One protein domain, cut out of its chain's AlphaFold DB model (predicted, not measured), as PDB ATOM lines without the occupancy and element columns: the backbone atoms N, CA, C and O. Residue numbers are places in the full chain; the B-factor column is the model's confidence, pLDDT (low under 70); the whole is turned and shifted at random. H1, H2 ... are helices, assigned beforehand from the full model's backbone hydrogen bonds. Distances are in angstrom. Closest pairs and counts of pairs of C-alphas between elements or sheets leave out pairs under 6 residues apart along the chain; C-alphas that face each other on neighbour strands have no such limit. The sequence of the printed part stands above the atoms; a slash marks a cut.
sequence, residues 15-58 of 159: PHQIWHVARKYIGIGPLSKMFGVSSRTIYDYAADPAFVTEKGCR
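This is residues 15 to 58 of the 159 residues of an uncharacterized protein of Microgenomates group bacterium GW2011_GWF2_47_9 (UniProt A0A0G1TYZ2). Three short helices, H1, H2 and H3, make a small cluster whose centres form a triangle: H1 and H3 meet as a V where H1 begins and H3 ends, at His 16 and Tyr 45, and H2 is set steeply to both at the open end of the V. From the end of H3 a tail with no named element, residues 46 to 58, winds in an open arc at the far end from H2 and folds back toward the cluster. The printed part has 44 residues with three named helices, in the order H1, H2, H3, and no named strand; its class is all helix. The whole is compact, with a radius of gyration of the C-alphas of 9.9 A, and the C-alphas span 27 by 18 by 12 A along their three main axes.

H1, residues 15 to 25, is joined by a tight link of 2 residues to H2, residues 28 to 35. H1 and H2 are close but not clearly touching, and their closest C-alphas, those of Arg 23 and Leu 31, are 7.3 A apart. Their lines stand at a steep tilt of 53 degrees, and they run opposite ways. A tight link of 3 residues leads from H2 to H3, residues 39 to 45. H2 and H3 touch, with the C-alphas of Ser 32 and Ser 39 closest at 5.5 A, and their lines are about perpendicular, at 75 degrees. H3 also touches H1, where the closest C-alphas are those of His 16 and Tyr 45, 5.6 A apart. H1 and H3 run opposite ways at a steep tilt of 41 degrees. In H1, H2 and H3 every O i to N i+4 pair is within hydrogen-bond range.

H1 begins at C-alpha 15, at (-0.326, 24.350, -32.822), and measures 15.6 A from first to last C-alpha. H2, 8 residues, measures 10.7 A, with C-alpha 28 at (0.378, 40.476, -32.081). H3, 7 residues, measures 10.0 A and ends at C-alpha 45, at (4.627, 30.000, -31.158).

The two C-alphas farthest apart are those of Lys 33 and Ala 50, at 27.2 A. The C-alphas of the first and last printed residues, Pro 15 and Arg 58, are 10.8 A apart. The printed part has no cut, and both links between helices are tight. Residues 46 to 58 have no named element, and their C-alphas lie 4 to 15 A from the mean of all C-alphas. The mean pLDDT of the printed part is 86.9, and residues 53 to 57 are under 70, where the model's confidence is low.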
ATOM      1  N   PRO A  15      -0.278  23.144 -33.653       90.69
ATOM      2  CA  PRO A  15      -0.326  24.350 -32.822       90.69
ATOM      3  C   PRO A  15       0.238  25.600 -33.508       90.69
ATOM      4  O   PRO A  15      -0.429  26.633 -33.552       90.69
ATOM      5  N   HIS A  16       1.405  25.495 -34.153       90.00
ATOM      6  CA  HIS A  16       2.022  26.630 -34.845       90.00
ATOM      7  C   HIS A  16       1.161  27.204 -35.984       90.00
ATOM      8  O   HIS A  16       1.168  28.410 -36.229       90.00
ATOM      9  N   GLN A  17       0.366  26.365 -36.658       91.69
ATOM     10  CA  GLN A  17      -0.549  26.801 -37.715       91.69
ATOM     11  C   GLN A  17      -1.720  27.590 -37.123       91.69
ATOM     12  O   GLN A  17      -2.132  28.605 -37.688       91.69
ATOM     13  N   ILE A  18      -2.218  27.172 -35.955       93.31
ATOM     14  CA  ILE A  18      -3.260  27.890 -35.210       93.31
ATOM     15  C   ILE A  18      -2.731  29.262 -34.776       93.31
ATOM     16  O   ILE A  18      -3.390  30.275 -35.013       93.31
ATOM     17  N   TRP A  19      -1.512  29.327 -34.236       93.62
ATOM     18  CA  TRP A  19      -0.870  30.595 -33.873       93.62
ATOM     19  C   TRP A  19      -0.594  31.499 -35.063       93.62
ATOM     20  O   TRP A  19      -0.761  32.715 -34.961       93.62
ATOM     21  N   HIS A  20      -0.227  30.929 -36.210       92.38
ATOM     22  CA  HIS A  20      -0.056  31.694 -37.436       92.38
ATOM     23  C   HIS A  20      -1.359  32.396 -37.844       92.38
ATOM     24  O   HIS A  20      -1.351  33.595 -38.139       92.38
ATOM     25  N   VAL A  21      -2.483  31.671 -37.808       93.62
ATOM     26  CA  VAL A  21      -3.821  32.219 -38.078       93.62
ATOM     27  C   VAL A  21      -4.200  33.256 -37.021       93.62
ATOM     28  O   VAL A  21      -4.564  34.379 -37.375       93.62
ATOM     29  N   ALA A  22      -4.047  32.940 -35.734       93.94
ATOM     30  CA  ALA A  22      -4.353  33.856 -34.638       93.94
ATOM     31  C   ALA A  22      -3.573  35.171 -34.776       93.94
ATOM     32  O   ALA A  22      -4.156  36.251 -34.731       93.94
ATOM     33  N   ARG A  23      -2.265  35.113 -35.044       94.31
ATOM     34  CA  ARG A  23      -1.434  36.306 -35.258       94.31
ATOM     35  C   ARG A  23      -1.913  37.130 -36.451       94.31
ATOM     36  O   ARG A  23      -1.903  38.355 -36.370       94.31
ATOM     37  N   LYS A  24      -2.319  36.473 -37.541       93.50
ATOM     38  CA  LYS A  24      -2.785  37.135 -38.766       93.50
ATOM     39  C   LYS A  24      -4.104  37.885 -38.562       93.50
ATOM     40  O   LYS A  24      -4.237  38.985 -39.083       93.50
ATOM     41  N   TYR A  25      -5.056  37.305 -37.830       95.44
ATOM     42  CA  TYR A  25      -6.420  37.845 -37.732       95.44
ATOM     43  C   TYR A  25      -6.731  38.567 -36.412       95.44
ATOM     44  O   TYR A  25      -7.552  39.476 -36.409       95.44
ATOM     45  N   ILE A  26      -6.071  38.211 -35.305       95.44
ATOM     46  CA  ILE A  26      -6.229  38.868 -33.991       95.44
ATOM     47  C   ILE A  26      -5.156  39.946 -33.792       95.44
ATOM     48  O   ILE A  26      -5.414  41.001 -33.213       95.44
ATOM     49  N   GLY A  27      -3.944  39.704 -34.295       93.12
ATOM     50  CA  GLY A  27      -2.817  40.623 -34.170       93.12
ATOM     51  C   GLY A  27      -1.944  40.374 -32.938       93.12
ATOM     52  O   GLY A  27      -2.357  39.828 -31.917       93.12
ATOM     53  N   ILE A  28      -0.684  40.802 -33.041       94.88
ATOM     54  CA  ILE A  28       0.378  40.476 -32.081       94.88
ATOM     55  C   ILE A  28       0.197  41.123 -30.699       94.88
ATOM     56  O   ILE A  28       0.463  40.489 -29.681       94.88
ATOM     57  N   GLY A  29      -0.268  42.375 -30.651       94.62
ATOM     58  CA  GLY A  29      -0.454  43.130 -29.407       94.62
ATOM     59  C   GLY A  29      -1.529  42.521 -28.502       94.62
ATOM     60  O   GLY A  29      -1.233  42.224 -27.342       94.62
ATOM     61  N   PRO A  30      -2.751  42.271 -29.014       97.00
ATOM     62  CA  PRO A  30      -3.794  41.595 -28.249       97.00
ATOM     63  C   PRO A  30      -3.379  40.204 -27.760       97.00
ATOM     64  O   PRO A  30      -3.601  39.896 -26.593       97.00
ATOM     65  N   LEU A  31      -2.720  39.396 -28.599       95.81
ATOM     66  CA  LEU A  31      -2.231  38.070 -28.202       95.81
ATOM     67  C   LEU A  31      -1.178  38.146 -27.091       95.81
ATOM     68  O   LEU A  31      -1.271  37.427 -26.102       95.81
ATOM     69  N   SER A  32      -0.217  39.065 -27.206       94.75
ATOM     70  CA  SER A  32       0.808  39.275 -26.174       94.75
ATOM     71  C   SER A  32       0.176  39.644 -24.828       94.75
ATOM     72  O   SER A  32       0.561  39.114 -23.787       94.75
ATOM     73  N   LYS A  33      -0.859  40.497 -24.850       96.31
ATOM     74  CA  LYS A  33      -1.624  40.874 -23.654       96.31
ATOM     75  C   LYS A  33      -2.446  39.708 -23.093       96.31
ATOM     76  O   LYS A  33      -2.468  39.533 -21.881       96.31
ATOM     77  N   MET A  34      -3.107  38.930 -23.952       94.56
ATOM     78  CA  MET A  34      -3.959  37.799 -23.561       94.56
ATOM     79  C   MET A  34      -3.164  36.701 -22.852       94.56
ATOM     80  O   MET A  34      -3.614  36.173 -21.842       94.56
ATOM     81  N   PHE A  35      -1.973  36.388 -23.360       92.75
ATOM     82  CA  PHE A  35      -1.130  35.319 -22.823       92.75
ATOM     83  C   PHE A  35      -0.055  35.818 -21.848       92.75
ATOM     84  O   PHE A  35       0.685  35.006 -21.301       92.75
ATOM     85  N   GLY A  36       0.047  37.132 -21.617       93.81
ATOM     86  CA  GLY A  36       1.030  37.717 -20.700       93.81
ATOM     87  C   GLY A  36       2.485  37.482 -21.122       93.81
ATOM     88  O   GLY A  36       3.362  37.372 -20.270       93.81
ATOM     89  N   VAL A  37       2.746  37.378 -22.428       91.75
ATOM     90  CA  VAL A  37       4.076  37.096 -22.991       91.75
ATOM     91  C   VAL A  37       4.525  38.192 -23.948       91.75
ATOM     92  O   VAL A  37       3.744  39.038 -24.377       91.75
ATOM     93  N   SER A  38       5.812  38.180 -24.296       92.88
ATOM     94  CA  SER A  38       6.361  39.125 -25.266       92.88
ATOM     95  C   SER A  38       5.843  38.857 -26.683       92.88
ATOM     96  O   SER A  38       5.577  37.712 -27.050       92.88
ATOM     97  N   SER A  39       5.812  39.894 -27.527       93.38
ATOM     98  CA  SER A  39       5.515  39.741 -28.958       93.38
ATOM     99  C   SER A  39       6.413  38.697 -29.618       93.38
ATOM    100  O   SER A  39       5.931  37.896 -30.410       93.38
ATOM    101  N   ARG A  40       7.708  38.669 -29.271       91.00
ATOM    102  CA  ARG A  40       8.667  37.688 -29.800       91.00
ATOM    103  C   ARG A  40       8.223  36.257 -29.501       91.00
ATOM    104  O   ARG A  40       8.179  35.447 -30.410       91.00
ATOM    105  N   THR A  41       7.777  35.996 -28.278       90.56
ATOM    106  CA  THR A  41       7.263  34.683 -27.873       90.56
ATOM    107  C   THR A  41       6.056  34.245 -28.711       90.56
ATOM    108  O   THR A  41       5.961  33.085 -29.086       90.56
ATOM    109  N   ILE A  42       5.157  35.165 -29.074       92.50
ATOM    110  CA  ILE A  42       4.031  34.844 -29.967       92.50
ATOM    111  C   ILE A  42       4.505  34.543 -31.402       92.50
ATOM    112  O   ILE A  42       3.916  33.700 -32.076       92.50
ATOM    113  N   TYR A  43       5.562  35.211 -31.890       90.94
ATOM    114  CA  TYR A  43       6.195  34.839 -33.164       90.94
ATOM    115  C   TYR A  43       6.793  33.434 -33.100       90.94
ATOM    116  O   TYR A  43       6.622  32.680 -34.054       90.94
ATOM    117  N   ASP A  44       7.429  33.089 -31.981       89.25
ATOM    118  CA  ASP A  44       8.015  31.769 -31.764       89.25
ATOM    119  C   ASP A  44       6.927  30.680 -31.741       89.25
ATOM    120  O   ASP A  44       7.094  29.646 -32.379       89.25
ATOM    121  N   TYR A  45       5.768  30.931 -31.113       90.69
ATOM    122  CA  TYR A  45       4.627  30.000 -31.158       90.69
ATOM    123  C   TYR A  45       4.080  29.783 -32.575       90.69
ATOM    124  O   TYR A  45       3.612  28.695 -32.894       90.69
ATOM    125  N   ALA A  46       4.128  30.804 -33.435       90.06
ATOM    126  CA  ALA A  46       3.647  30.736 -34.817       90.06
ATOM    127  C   ALA A  46       4.691  30.209 -35.817       90.06
ATOM    128  O   ALA A  46       4.392  30.112 -37.013       90.06
ATOM    129  N   ALA A  47       5.918  29.942 -35.366       87.31
ATOM    130  CA  ALA A  47       7.005  29.507 -36.225       87.31
ATOM    131  C   ALA A  47       6.888  28.010 -36.536       87.31
ATOM    132  O   ALA A  47       6.583  27.197 -35.666       87.31
ATOM    133  N   ASP A  48       7.126  27.646 -37.796       83.88
ATOM    134  CA  ASP A  48       7.092  26.251 -38.226       83.88
ATOM    135  C   ASP A  48       8.276  25.484 -37.601       83.88
ATOM    136  O   ASP A  48       9.433  25.839 -37.864       83.88
ATOM    137  N   PRO A  49       8.018  24.426 -36.807       80.00
ATOM    138  CA  PRO A  49       9.051  23.639 -36.141       80.00
ATOM    139  C   PRO A  49      10.120  23.069 -37.080       80.00
ATOM    140  O   PRO A  49      11.231  22.810 -36.626       80.00
ATOM    141  N   ALA A  50       9.824  22.881 -38.371       79.12
ATOM    142  CA  ALA A  50      10.801  22.418 -39.357       79.12
ATOM    143  C   ALA A  50      11.948  23.420 -39.590       79.12
ATOM    144  O   ALA A  50      13.016  23.033 -40.065       79.12
ATOM    145  N   PHE A  51      11.741  24.693 -39.246       75.69
ATOM    146  CA  PHE A  51      12.682  25.786 -39.495       75.69
ATOM    147  C   PHE A  51      13.192  26.453 -38.210       75.69
ATOM    148  O   PHE A  51      13.987  27.391 -38.284       75.69
ATOM    149  N   VAL A  52      12.769  25.977 -37.033       72.06
ATOM    150  CA  VAL A  52      13.199  26.500 -35.728       72.06
ATOM    151  C   VAL A  52      14.222  25.550 -35.105       72.06
ATOM    152  O   VAL A  52      13.933  24.390 -34.828       72.06
ATOM    153  N   THR A  53      15.433  26.048 -34.862       56.09
ATOM    154  CA  THR A  53      16.550  25.277 -34.287       56.09
ATOM    155  C   THR A  53      16.508  25.171 -32.758       56.09
ATOM    156  O   THR A  53      17.126  24.270 -32.195       56.09
ATOM    157  N   GLU A  54      15.760  26.042 -32.075       60.28
ATOM    158  CA  GLU A  54      15.644  26.058 -30.613       60.28
ATOM    159  C   GLU A  54      14.237  25.651 -30.152       60.28
ATOM    160  O   GLU A  54      13.265  26.383 -30.325       60.28
ATOM    161  N   LYS A  55      14.122  24.499 -29.473       58.81
ATOM    162  CA  LYS A  55      12.896  24.045 -28.780       58.81
ATOM    163  C   LYS A  55      12.656  24.812 -27.464       58.81
ATOM    164  O   LYS A  55      12.447  24.209 -26.413       58.81
ATOM    165  N   GLY A  56      12.782  26.137 -27.487       56.78
ATOM    166  CA  GLY A  56      12.845  26.954 -26.269       56.78
ATOM    167  C   GLY A  56      11.486  27.283 -25.647       56.78
ATOM    168  O   GLY A  56      11.365  27.361 -24.426       56.78
ATOM    169  N   CYS A  57      10.446  27.455 -26.462       65.06
ATOM    170  CA  CYS A  57       9.144  27.909 -25.985       65.06
ATOM    171  C   CYS A  57       8.125  26.769 -25.997       65.06
ATOM    172  O   CYS A  57       7.624  26.392 -27.048       65.06
ATOM    173  N   ARG A  58       7.799  26.233 -24.810       70.94
ATOM    174  CA  ARG A  58       6.658  25.317 -24.663       70.94
ATOM    175  C   ARG A  58       5.366  26.089 -24.860       70.94
ATOM    176  O   ARG A  58       4.993  26.877 -23.983       70.94
TER     177      ARG A  58